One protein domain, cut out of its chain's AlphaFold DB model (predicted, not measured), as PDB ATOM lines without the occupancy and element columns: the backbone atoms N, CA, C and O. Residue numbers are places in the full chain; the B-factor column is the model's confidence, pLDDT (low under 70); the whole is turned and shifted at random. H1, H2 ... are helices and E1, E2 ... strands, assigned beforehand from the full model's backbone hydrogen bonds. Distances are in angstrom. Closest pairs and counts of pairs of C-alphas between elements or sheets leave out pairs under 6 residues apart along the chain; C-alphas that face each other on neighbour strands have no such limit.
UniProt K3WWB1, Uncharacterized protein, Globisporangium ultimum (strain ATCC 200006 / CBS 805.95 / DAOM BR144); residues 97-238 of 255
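This is residues 97 to 238 of the 255 residues of an uncharacterized protein of Globisporangium ultimum (strain ATCC 200006 / CBS 805.95 / DAOM BR144) (UniProt K3WWB1). What does the model look like? It is a sandwich whose two twisted sheets are partly face to face: the sheet E2 E7 E8 E9 faces part of a longer sheet that ends in E10 and E1, with the short helix H1 by E10. Residues 123 to 140 make a long link that reaches well away from the sheets. What is it built of? The printed part has 142 residues, with one named helix and ten named strands in the order E1 H1 E2 E3 E4 E5 E6 E7 E8 E9 E10; the class is mostly strand, though under half of the residues are in named elements. The sheets, E1 E10 E3 E4 E5 E6 and E2 E7 E8 E9, are antiparallel, and the whole is compact, with a radius of gyration of the C-alphas of 15.6 A and spans of 49 by 40 by 21 A.

How is the larger sheet joined? Edge strand E1, residues 97 to 101, is antiparallel to E10, residues 231 to 237, with N 99 and O 234 2.8 A apart, and E10 is antiparallel to E3, residues 141 to 147, with N 147 and O 231 2.8 A apart. E3, E4 at residues 160 to 166, E5 at 172 to 174 and E6 at 182 to 184 form a meander, each strand the antiparallel neighbour of the one before, in three hairpins; N 143 and O 164 are 2.9 A apart, N 173 and O 165 2.8 A, N 172 and O 184 2.8 A. Where is the helix? H1, residues 104 to 109, only grazes this sheet; its closest C-alphas to E10 are Phe 104 and Ala 232, 6.1 A apart, and every O i to N i+4 pair in it is within hydrogen-bond range. What makes the other sheet? Edge strand E2, residues 115 to 122, is antiparallel to E7, residues 192 to 200, with N 119 and O 195 2.8 A apart. E7, E8 at 205 to 210 and E9 at 213 to 219 form a second meander, in two hairpins, with N 200 and O 205 2.8 A apart and N 206 and O 218 2.8 A apart. How do the sheets meet? They form a sandwich, two sheets face to face, the facing parts 10.4 A centre to centre; the closest C-alphas of E6 and E9, Ile 183 and Val 215, are 6.5 A apart.

Where does the first strand begin? E1 begins at C-alpha 97, (-17.543, 31.972, 28.748). Which strands are longest? E7 spans 26.8 A from C-alpha 192 at (-22.272, 27.448, 48.019), and E2 spans 23.9 A. Where does the last strand end? E10 ends at C-alpha 237, (-14.275, 37.572, 29.996).

How far does it reach? The two C-alphas farthest apart, those of Val 133 and Asn 202, are 51.6 A apart, and the printed part has no cut. Which links are long? E2 to E3, E3 to E4 and E9 to E10. Where is confidence low? The mean pLDDT of the printed part is 81.9, and 27 residues are under 70, among them 125 to 140.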
ATOM      1  N   SER A  97     -16.095  31.768  28.616       63.28
ATOM      2  CA  SER A  97     -17.543  31.972  28.748       63.28
ATOM      3  C   SER A  97     -17.853  33.068  29.772       63.28
ATOM      4  O   SER A  97     -17.271  33.092  30.858       63.28
ATOM      5  N   CYS A  98     -18.761  33.979  29.425       69.00
ATOM      6  CA  CYS A  98     -19.223  35.045  30.306       69.00
ATOM      7  C   CYS A  98     -20.663  35.459  29.964       69.00
ATOM      8  O   CYS A  98     -21.136  35.220  28.853       69.00
ATOM      9  N   ALA A  99     -21.352  36.055  30.934       72.06
ATOM     10  CA  ALA A  99     -22.633  36.725  30.757       72.06
ATOM     11  C   ALA A  99     -22.450  38.216  31.044       72.06
ATOM     12  O   ALA A  99     -21.864  38.580  32.065       72.06
ATOM     13  N   GLN A 100     -22.933  39.068  30.145       74.31
ATOM     14  CA  GLN A 100     -22.856  40.516  30.302       74.31
ATOM     15  C   GLN A 100     -23.813  40.996  31.400       74.31
ATOM     16  O   GLN A 100     -24.940  40.514  31.509       74.31
ATOM     17  N   LEU A 101     -23.357  41.964  32.194       77.06
ATOM     18  CA  LEU A 101     -24.193  42.726  33.111       77.06
ATOM     19  C   LEU A 101     -24.611  44.030  32.437       77.06
ATOM     20  O   LEU A 101     -23.812  44.962  32.296       77.06
ATOM     21  N   ASP A 102     -25.871  44.086  32.022       72.50
ATOM     22  CA  ASP A 102     -26.450  45.302  31.464       72.50
ATOM     23  C   ASP A 102     -26.533  46.398  32.536       72.50
ATOM     24  O   ASP A 102     -26.664  46.126  33.730       72.50
ATOM     25  N   SER A 103     -26.405  47.655  32.110       71.56
ATOM     26  CA  SER A 103     -26.453  48.834  32.990       71.56
ATOM     27  C   SER A 103     -25.352  48.916  34.061       71.56
ATOM     28  O   SER A 103     -25.446  49.758  34.957       71.56
ATOM     29  N   PHE A 104     -24.274  48.121  33.971       74.94
ATOM     30  CA  PHE A 104     -23.127  48.228  34.885       74.94
ATOM     31  C   PHE A 104     -22.553  49.648  34.923       74.94
ATOM     32  O   PHE A 104     -22.344  50.211  35.996       74.94
ATOM     33  N   GLN A 105     -22.343  50.250  33.751       75.81
ATOM     34  CA  GLN A 105     -21.813  51.605  33.651       75.81
ATOM     35  C   GLN A 105     -22.734  52.629  34.330       75.81
ATOM     36  O   GLN A 105     -22.266  53.474  35.096       75.81
ATOM     37  N   ASP A 106     -24.039  52.537  34.084       73.75
ATOM     38  CA  ASP A 106     -25.030  53.462  34.641       73.75
ATOM     39  C   ASP A 106     -25.188  53.305  36.157       73.75
ATOM     40  O   ASP A 106     -25.459  54.278  36.853       73.75
ATOM     41  N   THR A 107     -24.986  52.092  36.673       72.88
ATOM     42  CA  THR A 107     -25.220  51.756  38.085       72.88
ATOM     43  C   THR A 107     -23.975  51.951  38.950       72.88
ATOM     44  O   THR A 107     -24.075  52.452  40.063       72.88
ATOM     45  N   PHE A 108     -22.795  51.570  38.451       72.31
ATOM     46  CA  PHE A 108     -21.577  51.465  39.264       72.31
ATOM     47  C   PHE A 108     -20.467  52.442  38.858       72.31
ATOM     48  O   PHE A 108     -19.634  52.805  39.688       72.31
ATOM     49  N   VAL A 109     -20.419  52.880  37.596       72.31
ATOM     50  CA  VAL A 109     -19.276  53.662  37.078       72.31
ATOM     51  C   VAL A 109     -19.591  55.147  36.962       72.31
ATOM     52  O   VAL A 109     -18.786  55.992  37.345       72.31
ATOM     53  N   THR A 110     -20.762  55.489  36.434       66.38
ATOM     54  CA  THR A 110     -21.165  56.886  36.206       66.38
ATOM     55  C   THR A 110     -21.685  57.558  37.473       66.38
ATOM     56  O   THR A 110     -21.562  58.775  37.629       66.38
ATOM     57  N   GLN A 111     -22.223  56.774  38.405       59.91
ATOM     58  CA  GLN A 111     -22.734  57.253  39.679       59.91
ATOM     59  C   GLN A 111     -21.601  57.273  40.713       59.91
ATOM     60  O   GLN A 111     -21.085  56.235  41.115       59.91
ATOM     61  N   ARG A 112     -21.191  58.470  41.161       67.31
ATOM     62  CA  ARG A 112     -20.193  58.660  42.239       67.31
ATOM     63  C   ARG A 112     -20.801  58.418  43.625       67.31
ATOM     64  O   ARG A 112     -20.700  59.275  44.502       67.31
ATOM     65  N   TRP A 113     -21.492  57.302  43.805       81.38
ATOM     66  CA  TRP A 113     -22.200  56.988  45.041       81.38
ATOM     67  C   TRP A 113     -21.652  55.723  45.677       81.38
ATOM     68  O   TRP A 113     -20.987  54.912  45.034       81.38
ATOM     69  N   SER A 114     -21.928  55.584  46.968       89.88
ATOM     70  CA  SER A 114     -21.734  54.324  47.665       89.88
ATOM     71  C   SER A 114     -22.565  53.243  46.979       89.88
ATOM     72  O   SER A 114     -23.714  53.486  46.604       89.88
ATOM     73  N   PHE A 115     -21.994  52.059  46.809       90.69
ATOM     74  CA  PHE A 115     -22.657  50.952  46.132       90.69
ATOM     75  C   PHE A 115     -22.390  49.632  46.843       90.69
ATOM     76  O   PHE A 115     -21.472  49.500  47.655       90.69
ATOM     77  N   SER A 116     -23.191  48.634  46.495       92.06
ATOM     78  CA  SER A 116     -22.988  47.262  46.928       92.06
ATOM     79  C   SER A 116     -23.338  46.288  45.819       92.06
ATOM     80  O   SER A 116     -24.202  46.571  44.991       92.06
ATOM     81  N   PHE A 117     -22.706  45.124  45.844       91.00
ATOM     82  CA  PHE A 117     -23.148  43.968  45.077       91.00
ATOM     83  C   PHE A 117     -23.019  42.713  45.929       91.00
ATOM     84  O   PHE A 117     -22.191  42.652  46.843       91.00
ATOM     85  N   ASP A 118     -23.802  41.699  45.589       93.00
ATOM     86  CA  ASP A 118     -23.664  40.368  46.147       93.00
ATOM     87  C   ASP A 118     -23.773  39.293  45.063       93.00
ATOM     88  O   ASP A 118     -24.273  39.524  43.961       93.00
ATOM     89  N   MET A 119     -23.221  38.121  45.356       90.56
ATOM     90  CA  MET A 119     -23.287  36.965  44.478       90.56
ATOM     91  C   MET A 119     -23.225  35.667  45.263       90.56
ATOM     92  O   MET A 119     -22.630  35.576  46.338       90.56
ATOM     93  N   TRP A 120     -23.769  34.628  44.644       88.44
ATOM     94  CA  TRP A 120     -23.619  33.260  45.099       88.44
ATOM     95  C   TRP A 120     -22.772  32.477  44.114       88.44
ATOM     96  O   TRP A 120     -23.018  32.511  42.907       88.44
ATOM     97  N   PHE A 121     -21.792  31.738  44.621       89.12
ATOM     98  CA  PHE A 121     -20.944  30.898  43.785       89.12
ATOM     99  C   PHE A 121     -20.629  29.566  44.462       89.12
ATOM    100  O   PHE A 121     -20.654  29.441  45.682       89.12
ATOM    101  N   SER A 122     -20.328  28.556  43.651       85.88
ATOM    102  CA  SER A 122     -19.838  27.260  44.111       85.88
ATOM    103  C   SER A 122     -18.708  26.820  43.201       85.88
ATOM    104  O   SER A 122     -18.841  26.840  41.976       85.88
ATOM    105  N   LEU A 123     -17.613  26.351  43.792       82.19
ATOM    106  CA  LEU A 123     -16.543  25.721  43.029       82.19
ATOM    107  C   LEU A 123     -16.976  24.306  42.659       82.19
ATOM    108  O   LEU A 123     -17.405  23.538  43.518       82.19
ATOM    109  N   LEU A 124     -16.912  23.946  41.380       73.38
ATOM    110  CA  LEU A 124     -17.137  22.560  40.982       73.38
ATOM    111  C   LEU A 124     -15.943  21.713  41.423       73.38
ATOM    112  O   LEU A 124     -14.809  22.188  41.437       73.38
ATOM    113  N   LYS A 125     -16.197  20.446  41.771       65.75
ATOM    114  CA  LYS A 125     -15.120  19.474  41.977       65.75
ATOM    115  C   LYS A 125     -14.335  19.355  40.668       65.75
ATOM    116  O   LYS A 125     -14.847  18.807  39.696       65.75
ATOM    117  N   GLY A 126     -13.125  19.894  40.657       56.34
ATOM    118  CA  GLY A 126     -12.101  19.618  39.661       56.34
ATOM    119  C   GLY A 126     -10.884  19.006  40.345       56.34
ATOM    120  O   GLY A 126     -10.806  18.971  41.577       56.34
ATOM    121  N   VAL A 127      -9.964  18.463  39.550       49.19
ATOM    122  CA  VAL A 127      -8.743  17.851  40.074       49.19
ATOM    123  C   VAL A 127      -7.823  18.984  40.533       49.19
ATOM    124  O   VAL A 127      -7.275  19.743  39.729       49.19
ATOM    125  N   GLY A 128      -7.778  19.183  41.849       46.91
ATOM    126  CA  GLY A 128      -6.891  20.137  42.504       46.91
ATOM    127  C   GLY A 128      -5.446  19.618  42.573       46.91
ATOM    128  O   GLY A 128      -5.158  18.515  42.114       46.91
ATOM    129  N   PRO A 129      -4.519  20.383  43.176       45.22
ATOM    130  CA  PRO A 129      -3.099  20.020  43.291       45.22
ATOM    131  C   PRO A 129      -2.803  18.770  44.147       45.22
ATOM    132  O   PRO A 129      -1.640  18.408  44.297       45.22
ATOM    133  N   GLU A 130      -3.818  18.116  44.710       43.50
ATOM    134  CA  GLU A 130      -3.671  17.043  45.700       43.50
ATOM    135  C   GLU A 130      -3.332  15.666  45.088       43.50
ATOM    136  O   GLU A 130      -2.805  14.816  45.796       43.50
ATOM    137  N   ASP A 131      -3.513  15.461  43.775       45.62
ATOM    138  CA  ASP A 131      -3.394  14.117  43.177       45.62
ATOM    139  C   ASP A 131      -2.086  13.822  42.425       45.62
ATOM    140  O   ASP A 131      -1.917  12.704  41.950       45.62
ATOM    141  N   GLY A 132      -1.146  14.771  42.304       45.81
ATOM    142  CA  GLY A 132       0.244  14.546  41.842       45.81
ATOM    143  C   GLY A 132       0.473  13.878  40.466       45.81
ATOM    144  O   GLY A 132       1.620  13.749  40.045       45.81
ATOM    145  N   VAL A 133      -0.579  13.442  39.766       48.62
ATOM    146  CA  VAL A 133      -0.514  12.517  38.619       48.62
ATOM    147  C   VAL A 133      -1.297  13.038  37.403       48.62
ATOM    148  O   VAL A 133      -1.164  12.496  36.310       48.62
ATOM    149  N   SER A 134      -2.067  14.123  37.525       46.28
ATOM    150  CA  SER A 134      -2.858  14.679  36.418       46.28
ATOM    151  C   SER A 134      -2.434  16.104  36.050       46.28
ATOM    152  O   SER A 134      -2.529  17.058  36.819       46.28
ATOM    153  N   THR A 135      -1.968  16.261  34.815       40.19
ATOM    154  CA  THR A 135      -1.894  17.549  34.122       40.19
ATOM    155  C   THR A 135      -3.318  18.019  33.794       40.19
ATOM    156  O   THR A 135      -4.037  17.299  33.105       40.19
ATOM    157  N   GLY A 136      -3.732  19.197  34.285       46.78
ATOM    158  CA  GLY A 136      -5.057  19.790  34.008       46.78
ATOM    159  C   GLY A 136      -5.770  20.346  35.250       46.78
ATOM    160  O   GLY A 136      -6.816  19.841  35.644       46.78
ATOM    161  N   ARG A 137      -5.182  21.371  35.888       51.19
ATOM    162  CA  ARG A 137      -5.686  22.023  37.117       51.19
ATOM    163  C   ARG A 137      -7.086  22.604  36.934       51.19
ATOM    164  O   ARG A 137      -7.206  23.470  36.077       51.19
ATOM    165  N   PHE A 138      -8.035  22.334  37.844       58.12
ATOM    166  CA  PHE A 138      -9.137  23.282  38.095       58.12
ATOM    167  C   PHE A 138      -9.733  23.247  39.508       58.12
ATOM    168  O   PHE A 138     -10.368  22.273  39.899       58.12
ATOM    169  N   ALA A 139      -9.697  24.397  40.182       57.19
ATOM    170  CA  ALA A 139     -10.887  25.019  40.768       57.19
ATOM    171  C   ALA A 139     -10.622  26.527  40.878       57.19
ATOM    172  O   ALA A 139      -9.699  26.933  41.572       57.19
ATOM    173  N   GLY A 140     -11.379  27.345  40.148       68.00
ATOM    174  CA  GLY A 140     -11.204  28.798  40.119       68.00
ATOM    175  C   GLY A 140     -11.626  29.418  38.788       68.00
ATOM    176  O   GLY A 140     -11.866  28.717  37.808       68.00
ATOM    177  N   GLY A 141     -11.741  30.739  38.759       77.50
ATOM    178  CA  GLY A 141     -12.273  31.507  37.641       77.50
ATOM    179  C   GLY A 141     -12.579  32.941  38.051       77.50
ATOM    180  O   GLY A 141     -12.636  33.264  39.239       77.50
ATOM    181  N   ILE A 142     -12.785  33.806  37.065       81.88
ATOM    182  CA  ILE A 142     -13.330  35.139  37.324       81.88
ATOM    183  C   ILE A 142     -14.825  34.984  37.536       81.88
ATOM    184  O   ILE A 142     -15.514  34.353  36.734       81.88
ATOM    185  N   LEU A 143     -15.302  35.548  38.636       87.88
ATOM    186  CA  LEU A 143     -16.719  35.586  38.958       87.88
ATOM    187  C   LEU A 143     -17.321  36.915  38.521       87.88
ATOM    188  O   LEU A 143     -18.419  36.910  37.986       87.88
ATOM    189  N   LEU A 144     -16.588  38.020  38.684       89.00
ATOM    190  CA  LEU A 144     -17.001  39.351  38.250       89.00
ATOM    191  C   LEU A 144     -15.803  40.136  37.719       89.00
ATOM    192  O   LEU A 144     -14.790  40.289  38.411       89.00
ATOM    193  N   GLY A 145     -15.940  40.659  36.504       87.81
ATOM    194  CA  GLY A 145     -14.954  41.535  35.883       87.81
ATOM    195  C   GLY A 145     -15.583  42.771  35.254       87.81
ATOM    196  O   GLY A 145     -16.789  42.807  35.022       87.81
ATOM    197  N   GLY A 146     -14.749  43.777  35.002       87.06
ATOM    198  CA  GLY A 146     -15.073  44.978  34.235       87.06
ATOM    199  C   GLY A 146     -14.071  45.185  33.101       87.06
ATOM    200  O   GLY A 146     -12.932  44.727  33.200       87.06
ATOM    201  N   GLN A 147     -14.482  45.849  32.021       86.50
ATOM    202  CA  GLN A 147     -13.636  46.124  30.859       86.50
ATOM    203  C   GLN A 147     -14.089  47.350  30.050       86.50
ATOM    204  O   GLN A 147     -15.253  47.753  30.078       86.50
ATOM    205  N   SER A 148     -13.168  47.942  29.286       88.38
ATOM    206  CA  SER A 148     -13.414  49.142  28.469       88.38
ATOM    207  C   SER A 148     -14.079  48.878  27.119       88.38
ATOM    208  O   SER A 148     -14.479  49.819  26.437       88.38
ATOM    209  N   SER A 149     -14.162  47.621  26.685       85.25
ATOM    210  CA  SER A 149     -14.670  47.254  25.358       85.25
ATOM    211  C   SER A 149     -15.781  46.205  25.447       85.25
ATOM    212  O   SER A 149     -15.744  45.382  26.362       85.25
ATOM    213  N   PRO A 150     -16.734  46.179  24.497       76.44
ATOM    214  CA  PRO A 150     -17.780  45.159  24.449       76.44
ATOM    215  C   PRO A 150     -17.251  43.717  24.434       76.44
ATOM    216  O   PRO A 150     -16.147  43.436  23.946       76.44
ATOM    217  N   PHE A 151     -18.069  42.774  24.911       69.00
ATOM    218  CA  PHE A 151     -17.742  41.340  24.948       69.00
ATOM    219  C   PHE A 151     -17.686  40.665  23.576       69.00
ATOM    220  O   PHE A 151     -17.014  39.643  23.434       69.00
ATOM    221  N   ASP A 152     -18.307  41.253  22.562       69.56
ATOM    222  CA  ASP A 152     -18.251  40.825  21.163       69.56
ATOM    223  C   ASP A 152     -17.173  41.566  20.348       69.56
ATOM    224  O   ASP A 152     -16.967  41.272  19.170       69.56
ATOM    225  N   SER A 153     -16.442  42.501  20.970       73.50
ATOM    226  CA  SER A 153     -15.343  43.212  20.316       73.50
ATOM    227  C   SER A 153     -14.248  42.251  19.850       73.50
ATOM    228  O   SER A 153     -13.786  41.389  20.600       73.50
ATOM    229  N   GLN A 154     -13.762  42.467  18.628       68.44
ATOM    230  CA  GLN A 154     -12.642  41.721  18.046       68.44
ATOM    231  C   GLN A 154     -11.288  42.089  18.677       68.44
ATOM    232  O   GLN A 154     -10.316  41.352  18.531       68.44
ATOM    233  N   TYR A 155     -11.217  43.221  19.384       73.50
ATOM    234  CA  TYR A 155      -9.998  43.720  20.020       73.50
ATOM    235  C   TYR A 155      -9.996  43.437  21.519       73.50
ATOM    236  O   TYR A 155     -11.036  43.522  22.174       73.50
ATOM    237  N   TRP A 156      -8.823  43.136  22.077       75.62
ATOM    238  CA  TRP A 156      -8.653  43.007  23.523       75.62
ATOM    239  C   TRP A 156      -8.963  44.333  24.223       75.62
ATOM    240  O   TRP A 156      -8.574  45.396  23.736       75.62
ATOM    241  N   ALA A 157      -9.672  44.284  25.352       81.44
ATOM    242  CA  ALA A 157      -9.998  45.493  26.093       81.44
ATOM    243  C   ALA A 157      -8.721  46.110  26.680       81.44
ATOM    244  O   ALA A 157      -7.976  45.439  27.396       81.44
ATOM    245  N   HIS A 158      -8.481  47.389  26.383       85.00
ATOM    246  CA  HIS A 158      -7.309  48.111  26.879       85.00
ATOM    247  C   HIS A 158      -7.302  48.178  28.410       85.00
ATOM    248  O   HIS A 158      -6.291  47.878  29.033       85.00
ATOM    249  N   TYR A 159      -8.450  48.507  29.006       86.50
ATOM    250  CA  TYR A 159      -8.647  48.459  30.452       86.50
ATOM    251  C   TYR A 159      -9.548  47.285  30.796       86.50
ATOM    252  O   TYR A 159     -10.591  47.098  30.162       86.50
ATOM    253  N   HIS A 160      -9.148  46.485  31.777       85.94
ATOM    254  CA  HIS A 160      -9.973  45.406  32.302       85.94
ATOM    255  C   HIS A 160      -9.509  44.983  33.696       85.94
ATOM    256  O   HIS A 160      -8.314  44.874  33.955       85.94
ATOM    257  N   GLN A 161     -10.465  44.709  34.581       87.19
ATOM    258  CA  GLN A 161     -10.216  44.383  35.980       87.19
ATOM    259  C   GLN A 161     -11.031  43.168  36.415       87.19
ATOM    260  O   GLN A 161     -12.199  43.031  36.058       87.19
ATOM    261  N   GLN A 162     -10.429  42.289  37.222       86.94
ATOM    262  CA  GLN A 162     -11.137  41.176  37.862       86.94
ATOM    263  C   GLN A 162     -11.460  41.555  39.308       86.94
ATOM    264  O   GLN A 162     -10.613  41.397  40.192       86.94
ATOM    265  N   PHE A 163     -12.670  42.071  39.530       90.38
ATOM    266  CA  PHE A 163     -13.133  42.505  40.850       90.38
ATOM    267  C   PHE A 163     -13.380  41.332  41.792       90.38
ATOM    268  O   PHE A 163     -13.128  41.452  42.987       90.38
ATOM    269  N   VAL A 164     -13.841  40.194  41.261       93.12
ATOM    270  CA  VAL A 164     -13.986  38.946  42.017       93.12
ATOM    271  C   VAL A 164     -13.378  37.799  41.229       93.12
ATOM    272  O   VAL A 164     -13.780  37.518  40.097       93.12
ATOM    273  N   ILE A 165     -12.413  37.114  41.836       88.88
ATOM    274  CA  ILE A 165     -11.712  35.990  41.220       88.88
ATOM    275  C   ILE A 165     -11.384  34.928  42.263       88.88
ATOM    276  O   ILE A 165     -10.979  35.241  43.379       88.88
ATOM    277  N   VAL A 166     -11.522  33.668  41.865       88.50
ATOM    278  CA  VAL A 166     -10.974  32.529  42.597       88.50
ATOM    279  C   VAL A 166      -9.778  32.004  41.810       88.50
ATOM    280  O   VAL A 166      -9.910  31.640  40.641       88.50
ATOM    281  N   SER A 167      -8.597  32.014  42.410       80.94
ATOM    282  CA  SER A 167      -7.378  31.464  41.808       80.94
ATOM    283  C   SER A 167      -7.416  29.936  41.766       80.94
ATOM    284  O   SER A 167      -8.230  29.296  42.427       80.94
ATOM    285  N   SER A 168      -6.515  29.334  40.985       75.75
ATOM    286  CA  SER A 168      -6.465  27.872  40.801       75.75
ATOM    287  C   SER A 168      -6.128  27.066  42.067       75.75
ATOM    288  O   SER A 168      -6.338  25.855  42.089       75.75
ATOM    289  N   ASP A 169      -5.621  27.721  43.111       76.25
ATOM    290  CA  ASP A 169      -5.377  27.167  44.451       76.25
ATOM    291  C   ASP A 169      -6.560  27.382  45.417       76.25
ATOM    292  O   ASP A 169      -6.450  27.078  46.603       76.25
ATOM    293  N   ARG A 170      -7.721  27.819  44.903       84.38
ATOM    294  CA  ARG A 170      -8.966  28.039  45.661       84.38
ATOM    295  C   ARG A 170      -8.876  29.202  46.653       84.38
ATOM    296  O   ARG A 170      -9.558  29.187  47.679       84.38
ATOM    297  N   THR A 171      -8.077  30.216  46.330       88.44
ATOM    298  CA  THR A 171      -8.047  31.486  47.061       88.44
ATOM    299  C   THR A 171      -8.998  32.491  46.416       88.44
ATOM    300  O   THR A 171      -8.966  32.724  45.208       88.44
ATOM    301  N   LEU A 172      -9.884  33.071  47.221       93.62
ATOM    302  CA  LEU A 172     -10.807  34.125  46.822       93.62
ATOM    303  C   LEU A 172     -10.145  35.488  46.968       93.62
ATOM    304  O   LEU A 172      -9.669  35.844  48.043       93.62
ATOM    305  N   TYR A 173     -10.234  36.284  45.911       93.62
ATOM    306  CA  TYR A 173      -9.903  37.700  45.911       93.62
ATOM    307  C   TYR A 173     -11.160  38.494  45.548       93.62
ATOM    308  O   TYR A 173     -11.853  38.161  44.583       93.62
ATOM    309  N   CYS A 174     -11.444  39.553  46.305       95.50
ATOM    310  CA  CYS A 174     -12.555  40.465  46.040       95.50
ATOM    311  C   CYS A 174     -12.152  41.898  46.388       95.50
ATOM    312  O   CYS A 174     -11.813  42.182  47.537       95.50
ATOM    313  N   SER A 175     -12.157  42.792  45.398       95.00
ATOM    314  CA  SER A 175     -11.881  44.213  45.613       95.00
ATOM    315  C   SER A 175     -12.283  45.077  44.427       95.00
ATOM    316  O   SER A 175     -12.131  44.669  43.277       95.00
ATOM    317  N   VAL A 176     -12.734  46.294  44.724       93.38
ATOM    318  CA  VAL A 176     -12.950  47.392  43.770       93.38
ATOM    319  C   VAL A 176     -11.878  48.485  43.883       93.38
ATOM    320  O   VAL A 176     -11.949  49.488  43.176       93.38
ATOM    321  N   LEU A 177     -10.887  48.303  44.761       94.00
ATOM    322  CA  LEU A 177      -9.715  49.172  44.929       94.00
ATOM    323  C   LEU A 177      -8.528  48.643  44.096       94.00
ATOM    324  O   LEU A 177      -8.570  47.516  43.603       94.00
ATOM    325  N   ASP A 178      -7.436  49.412  43.999       90.06
ATOM    326  CA  ASP A 178      -6.170  48.938  43.392       90.06
ATOM    327  C   ASP A 178      -5.568  47.744  44.161       90.06
ATOM    328  O   ASP A 178      -4.936  46.856  43.587       90.06
ATOM    329  N   ALA A 179      -5.784  47.696  45.479       88.56
ATOM    330  CA  ALA A 179      -5.380  46.562  46.298       88.56
ATOM    331  C   ALA A 179      -6.232  45.326  45.979       88.56
ATOM    332  O   ALA A 179      -7.461  45.404  45.932       88.56
ATOM    333  N   LYS A 180      -5.585  44.164  45.852       86.31
ATOM    334  CA  LYS A 180      -6.233  42.870  45.592       86.31
ATOM    335  C   LYS A 180      -5.973  41.891  46.750       86.31
ATOM    336  O   LYS A 180      -5.158  40.984  46.598       86.31
ATOM    337  N   PRO A 181      -6.592  42.107  47.926       91.62
ATOM    338  CA  PRO A 181      -6.386  41.265  49.099       91.62
ATOM    339  C   PRO A 181      -6.939  39.853  48.893       91.62
ATOM    340  O   PRO A 181      -7.924  39.644  48.178       91.62
ATOM    341  N   GLU A 182      -6.336  38.904  49.599       94.38
ATOM    342  CA  GLU A 182      -6.919  37.587  49.829       94.38
ATOM    343  C   GLU A 182      -8.066  37.720  50.831       94.38
ATOM    344  O   GLU A 182      -7.917  38.327  51.892       94.38
ATOM    345  N   ILE A 183      -9.224  37.177  50.472       96.19
ATOM    346  CA  ILE A 183     -10.452  37.228  51.272       96.19
ATOM    347  C   ILE A 183     -10.666  35.915  52.016       96.19
ATOM    348  O   ILE A 183     -11.064  35.911  53.175       96.19
ATOM    349  N   ALA A 184     -10.396  34.800  51.344       95.38
ATOM    350  CA  ALA A 184     -10.455  33.466  51.919       95.38
ATOM    351  C   ALA A 184      -9.534  32.537  51.134       95.38
ATOM    352  O   ALA A 184      -9.392  32.682  49.923       95.38
ATOM    353  N   THR A 185      -8.936  31.565  51.810       91.50
ATOM    354  CA  THR A 185      -8.096  30.530  51.199       91.50
ATOM    355  C   THR A 185      -8.749  29.166  51.382       91.50
ATOM    356  O   THR A 185      -9.616  28.997  52.240       91.50
ATOM    357  N   ASN A 186      -8.328  28.182  50.584       87.69
ATOM    358  CA  ASN A 186      -8.802  26.798  50.685       87.69
ATOM    359  C   ASN A 186     -10.329  26.653  50.577       87.69
ATOM    360  O   ASN A 186     -10.932  25.875  51.317       87.69
ATOM    361  N   LEU A 187     -10.965  27.388  49.659       90.12
ATOM    362  CA  LEU A 187     -12.401  27.241  49.424       90.12
ATOM    363  C   LEU A 187     -12.767  25.789  49.071       90.12
ATOM    364  O   LEU A 187     -12.092  25.121  48.287       90.12
ATOM    365  N   GLU A 188     -13.874  25.310  49.622       87.25
ATOM    366  CA  GLU A 188     -14.390  23.963  49.426       87.25
ATOM    367  C   GLU A 188     -15.127  23.833  48.088       87.25
ATOM    368  O   GLU A 188     -15.920  24.686  47.679       87.25
ATOM    369  N   CYS A 189     -14.910  22.709  47.407       81.19
ATOM    370  CA  CYS A 189     -15.652  22.373  46.197       81.19
ATOM    371  C   CYS A 189     -17.018  21.763  46.543       81.19
ATOM    372  O   CYS A 189     -17.131  20.914  47.423       81.19
ATOM    373  N   GLY A 190     -18.053  22.127  45.787       76.00
ATOM    374  CA  GLY A 190     -19.432  21.667  45.978       76.00
ATOM    375  C   GLY A 190     -20.195  22.401  47.083       76.00
ATOM    376  O   GLY A 190     -21.330  22.024  47.371       76.00
ATOM    377  N   ARG A 191     -19.592  23.438  47.679       83.38
ATOM    378  CA  ARG A 191     -20.207  24.313  48.677       83.38
ATOM    379  C   ARG A 191     -20.608  25.642  48.041       83.38
ATOM    380  O   ARG A 191     -19.826  26.249  47.311       83.38
ATOM    381  N   TRP A 192     -21.812  26.105  48.366       83.88
ATOM    382  CA  TRP A 192     -22.272  27.448  48.019       83.88
ATOM    383  C   TRP A 192     -21.720  28.479  49.001       83.88
ATOM    384  O   TRP A 192     -21.864  28.305  50.208       83.88
ATOM    385  N   TYR A 193     -21.147  29.547  48.460       91.81
ATOM    386  CA  TYR A 193     -20.674  30.731  49.170       91.81
ATOM    387  C   TYR A 193     -21.556  31.926  48.821       91.81
ATOM    388  O   TYR A 193     -21.897  32.100  47.648       91.81
ATOM    389  N   HIS A 194     -21.886  32.753  49.812       93.94
ATOM    390  CA  HIS A 194     -22.416  34.101  49.601       93.94
ATOM    391  C   HIS A 194     -21.289  35.112  49.738       93.94
ATOM    392  O   HIS A 194     -20.637  35.161  50.775       93.94
ATOM    393  N   LEU A 195     -21.055  35.921  48.715       97.44
ATOM    394  CA  LEU A 195     -20.097  37.017  48.768       97.44
ATOM    395  C   LEU A 195     -20.852  38.325  48.603       97.44
ATOM    396  O   LEU A 195     -21.585  38.478  47.631       97.44
ATOM    397  N   ALA A 196     -20.614  39.276  49.497       97.12
ATOM    398  CA  ALA A 196     -21.104  40.638  49.352       97.12
ATOM    399  C   ALA A 196     -19.962  41.641  49.521       97.12
ATOM    400  O   ALA A 196     -19.066  41.458  50.347       97.12
ATOM    401  N   LEU A 197     -20.008  42.719  48.749       97.31
ATOM    402  CA  LEU A 197     -19.096  43.849  48.869       97.31
ATOM    403  C   LEU A 197     -19.906  45.134  48.967       97.31
ATOM    404  O   LEU A 197     -20.858  45.337  48.214       97.31
ATOM    405  N   THR A 198     -19.482  46.026  49.857       96.25
ATOM    406  CA  THR A 198     -19.972  47.404  49.925       96.25
ATOM    407  C   THR A 198     -18.803  48.363  49.769       96.25
ATOM    408  O   THR A 198     -17.763  48.153  50.395       96.25
ATOM    409  N   PHE A 199     -18.981  49.433  49.007       95.25
ATOM    410  CA  PHE A 199     -18.056  50.557  48.959       95.25
ATOM    411  C   PHE A 199     -18.786  51.832  49.379       95.25
ATOM    412  O   PHE A 199     -19.798  52.187  48.779       95.25
ATOM    413  N   ASP A 200     -18.275  52.512  50.401       94.62
ATOM    414  CA  ASP A 200     -18.744  53.824  50.829       94.62
ATOM    415  C   ASP A 200     -17.815  54.914  50.288       94.62
ATOM    416  O   ASP A 200     -16.639  54.981  50.652       94.62
ATOM    417  N   VAL A 201     -18.348  55.784  49.427       91.69
ATOM    418  CA  VAL A 201     -17.577  56.876  48.820       91.69
ATOM    419  C   VAL A 201     -17.224  57.976  49.825       91.69
ATOM    420  O   VAL A 201     -16.172  58.601  49.698       91.69
ATOM    421  N   ASN A 202     -18.062  58.205  50.841       92.56
ATOM    422  CA  ASN A 202     -17.846  59.255  51.836       92.56
ATOM    423  C   ASN A 202     -16.734  58.862  52.809       92.56
ATOM    424  O   ASN A 202     -15.915  59.697  53.186       92.56
ATOM    425  N   GLU A 203     -16.689  57.584  53.183       94.06
ATOM    426  CA  GLU A 203     -15.637  57.032  54.043       94.06
ATOM    427  C   GLU A 203     -14.413  56.553  53.244       94.06
ATOM    428  O   GLU A 203     -13.370  56.258  53.834       94.06
ATOM    429  N   SER A 204     -14.523  56.486  51.909       94.38
ATOM    430  CA  SER A 204     -13.544  55.840  51.023       94.38
ATOM    431  C   SER A 204     -13.169  54.454  51.549       94.38
ATOM    432  O   SER A 204     -11.997  54.145  51.773       94.38
ATOM    433  N   GLN A 205     -14.190  53.642  51.826       96.38
ATOM    434  CA  GLN A 205     -14.036  52.367  52.513       96.38
ATOM    435  C   GLN A 205     -14.786  51.249  51.799       96.38
ATOM    436  O   GLN A 205     -15.976  51.346  51.516       96.38
ATOM    437  N   GLN A 206     -14.086  50.146  51.572       97.19
ATOM    438  CA  GLN A 206     -14.638  48.876  51.137       97.19
ATOM    439  C   GLN A 206     -14.808  47.936  52.332       97.19
ATOM    440  O   GLN A 206     -13.899  47.804  53.155       97.19
ATOM    441  N   LYS A 207     -15.922  47.203  52.368       98.38
ATOM    442  CA  LYS A 207     -16.127  46.038  53.239       98.38
ATOM    443  C   LYS A 207     -16.498  44.829  52.401       98.38
ATOM    444  O   LYS A 207     -17.260  44.956  51.444       98.38
ATOM    445  N   VAL A 208     -15.960  43.671  52.767       98.50
ATOM    446  CA  VAL A 208     -16.252  42.390  52.118       98.50
ATOM    447  C   VAL A 208     -16.799  41.426  53.154       98.50
ATOM    448  O   VAL A 208     -16.213  41.274  54.230       98.50
ATOM    449  N   TYR A 209     -17.897  40.771  52.802       98.19
ATOM    450  CA  TYR A 209     -18.582  39.785  53.616       98.19
ATOM    451  C   TYR A 209     -18.597  38.440  52.897       98.19
ATOM    452  O   TYR A 209     -18.926  38.385  51.712       98.19
ATOM    453  N   LEU A 210     -18.266  37.367  53.610       97.88
ATOM    454  CA  LEU A 210     -18.353  35.997  53.110       97.88
ATOM    455  C   LEU A 210     -19.270  35.206  54.040       97.88
ATOM    456  O   LEU A 210     -19.040  35.167  55.243       97.88
ATOM    457  N   ASP A 211     -20.329  34.622  53.488       94.69
ATOM    458  CA  ASP A 211     -21.379  33.907  54.224       94.69
ATOM    459  C   ASP A 211     -22.006  34.730  55.366       94.69
ATOM    460  O   ASP A 211     -22.452  34.194  56.377       94.69
ATOM    461  N   GLY A 212     -22.063  36.054  55.178       91.38
ATOM    462  CA  GLY A 212     -22.600  37.019  56.140       91.38
ATOM    463  C   GLY A 212     -21.576  37.589  57.128       91.38
ATOM    464  O   GLY A 212     -21.857  38.615  57.748       91.38
ATOM    465  N   ASP A 213     -20.380  37.004  57.233       96.31
ATOM    466  CA  ASP A 213     -19.329  37.467  58.144       96.31
ATOM    467  C   ASP A 213     -18.454  38.543  57.495       96.31
ATOM    468  O   ASP A 213     -18.022  38.398  56.353       96.31
ATOM    469  N   LEU A 214     -18.142  39.619  58.230       97.75
ATOM    470  CA  LEU A 214     -17.206  40.657  57.780       97.75
ATOM    471  C   LEU A 214     -15.773  40.106  57.780       97.75
ATOM    472  O   LEU A 214     -15.159  39.967  58.836       97.75
ATOM    473  N   VAL A 215     -15.228  39.842  56.593       97.94
ATOM    474  CA  VAL A 215     -13.905  39.218  56.409       97.94
ATOM    475  C   VAL A 215     -12.817  40.204  55.991       97.94
ATOM    476  O   VAL A 215     -11.634  39.929  56.165       97.94
ATOM    477  N   SER A 216     -13.187  41.373  55.459       97.88
ATOM    478  CA  SER A 216     -12.217  42.408  55.089       97.88
ATOM    479  C   SER A 216     -12.799  43.810  55.211       97.88
ATOM    480  O   SER A 216     -13.970  44.047  54.916       97.88
ATOM    481  N   THR A 217     -11.960  44.757  55.625       98.00
ATOM    482  CA  THR A 217     -12.222  46.196  55.552       98.00
ATOM    483  C   THR A 217     -10.968  46.874  55.028       98.00
ATOM    484  O   THR A 217      -9.892  46.704  55.601       98.00
ATOM    485  N   LEU A 218     -11.101  47.629  53.942       97.69
ATOM    486  CA  LEU A 218     -10.005  48.372  53.336       97.69
ATOM    487  C   LEU A 218     -10.417  49.811  53.089       97.69
ATOM    488  O   LEU A 218     -11.526  50.077  52.636       97.69
ATOM    489  N   ASN A 219      -9.491  50.730  53.327       96.75
ATOM    490  CA  ASN A 219      -9.663  52.133  52.991       96.75
ATOM    491  C   ASN A 219      -8.892  52.440  51.707       96.75
ATOM    492  O   ASN A 219      -7.763  51.981  51.526       96.75
ATOM    493  N   GLY A 220      -9.494  53.227  50.826       93.81
ATOM    494  CA  GLY A 220      -8.896  53.627  49.565       93.81
ATOM    495  C   GLY A 220      -9.921  54.152  48.571       93.81
ATOM    496  O   GLY A 220     -11.131  54.013  48.747       93.81
ATOM    497  N   SER A 221      -9.408  54.742  47.500       92.19
ATOM    498  CA  SER A 221     -10.208  55.108  46.338       92.19
ATOM    499  C   SER A 221     -10.485  53.882  45.475       92.19
ATOM    500  O   SER A 221      -9.679  52.949  45.441       92.19
ATOM    501  N   LEU A 222     -11.588  53.927  44.724       91.94
ATOM    502  CA  LEU A 222     -11.837  52.980  43.637       91.94
ATOM    503  C   LEU A 222     -10.606  52.853  42.739       91.94
ATOM    504  O   LEU A 222      -9.846  53.815  42.588       91.94
ATOM    505  N   HIS A 223     -10.450  51.665  42.154       91.25
ATOM    506  CA  HIS A 223      -9.359  51.322  41.250       91.25
ATOM    507  C   HIS A 223      -9.082  52.473  40.278       91.25
ATOM    508  O   HIS A 223     -10.008  53.066  39.721       91.25
ATOM    509  N   SER A 224      -7.812  52.789  40.060       89.38
ATOM    510  CA  SER A 224      -7.374  53.945  39.263       89.38
ATOM    511  C   SER A 224      -8.002  54.002  37.860       89.38
ATOM    512  O   SER A 224      -8.291  55.078  37.334       89.38
ATOM    513  N   GLU A 225      -8.290  52.835  37.285       88.81
ATOM    514  CA  GLU A 225      -8.916  52.663  35.968       88.81
ATOM    515  C   GLU A 225     -10.447  52.489  35.993       88.81
ATOM    516  O   GLU A 225     -11.041  52.210  34.952       88.81
ATOM    517  N   TRP A 226     -11.110  52.645  37.146       88.56
ATOM    518  CA  TRP A 226     -12.553  52.406  37.322       88.56
ATOM    519  C   TRP A 226     -13.409  53.105  36.258       88.56
ATOM    520  O   TRP A 226     -14.296  52.503  35.660       88.56
ATOM    521  N   TRP A 227     -13.084  54.364  35.964       87.44
ATOM    522  CA  TRP A 227     -13.819  55.224  35.028       87.44
ATOM    523  C   TRP A 227     -13.710  54.795  33.561       87.44
ATOM    524  O   TRP A 227     -14.489  55.264  32.734       87.44
ATOM    525  N   ASN A 228     -12.757  53.918  33.240       88.94
ATOM    526  CA  ASN A 228     -12.580  53.373  31.899       88.94
ATOM    527  C   ASN A 228     -13.375  52.076  31.685       88.94
ATOM    528  O   ASN A 228     -13.383  51.539  30.578       88.94
ATOM    529  N   MET A 229     -14.014  51.541  32.730       87.19
ATOM    530  CA  MET A 229     -14.809  50.321  32.639       87.19
ATOM    531  C   MET A 229     -16.215  50.680  32.155       87.19
ATOM    532  O   MET A 229     -16.977  51.340  32.852       87.19
ATOM    533  N   HIS A 230     -16.574  50.248  30.950       85.62
ATOM    534  CA  HIS A 230     -17.894  50.515  30.359       85.62
ATOM    535  C   HIS A 230     -18.782  49.270  30.333       85.62
ATOM    536  O   HIS A 230     -19.999  49.367  30.211       85.62
ATOM    537  N   TYR A 231     -18.177  48.097  30.487       84.31
ATOM    538  CA  TYR A 231     -18.839  46.805  30.414       84.31
ATOM    539  C   TYR A 231     -18.416  45.967  31.616       84.31
ATOM    540  O   TYR A 231     -17.274  46.068  32.062       84.31
ATOM    541  N   ALA A 232     -19.316  45.127  32.123       85.50
ATOM    542  CA  ALA A 232     -18.993  44.137  33.142       85.50
ATOM    543  C   ALA A 232     -19.622  42.791  32.822       85.50
ATOM    544  O   ALA A 232     -20.594  42.698  32.069       85.50
ATOM    545  N   GLN A 233     -19.044  41.752  33.410       81.50
ATOM    546  CA  GLN A 233     -19.450  40.382  33.185       81.50
ATOM    547  C   GLN A 233     -19.404  39.541  34.439       81.50
ATOM    548  O   GLN A 233     -18.537  39.721  35.293       81.50
ATOM    549  N   VAL A 234     -20.259  38.524  34.442       83.50
ATOM    550  CA  VAL A 234     -20.070  37.325  35.248       83.50
ATOM    551  C   VAL A 234     -19.340  36.284  34.396       83.50
ATOM    552  O   VAL A 234     -19.761  36.015  33.271       83.50
ATOM    553  N   GLY A 235     -18.249  35.706  34.903       75.75
ATOM    554  CA  GLY A 235     -17.423  34.729  34.177       75.75
ATOM    555  C   GLY A 235     -16.097  35.280  33.630       75.75
ATOM    556  O   GLY A 235     -15.698  36.406  33.923       75.75
ATOM    557  N   THR A 236     -15.389  34.467  32.837       68.00
ATOM    558  CA  THR A 236     -13.955  34.643  32.524       68.00
ATOM    559  C   THR A 236     -13.638  35.920  31.729       68.00
ATOM    560  O   THR A 236     -12.677  36.601  32.065       68.00
ATOM    561  N   GLY A 237     -14.440  36.300  30.726       67.12
ATOM    562  CA  GLY A 237     -14.275  37.572  29.996       67.12
ATOM    563  C   GLY A 237     -12.835  37.854  29.520       67.12
ATOM    564  O   GLY A 237     -12.174  36.957  28.992       67.12
ATOM    565  N   CYS A 238     -12.356  39.098  29.699       69.06
ATOM    566  CA  CYS A 238     -10.956  39.495  29.470       69.06
ATOM    567  C   CYS A 238     -10.074  39.301  30.720       69.06
ATOM    568  O   CYS A 238     -10.363  39.825  31.800       69.06
TER     569      CYS A 238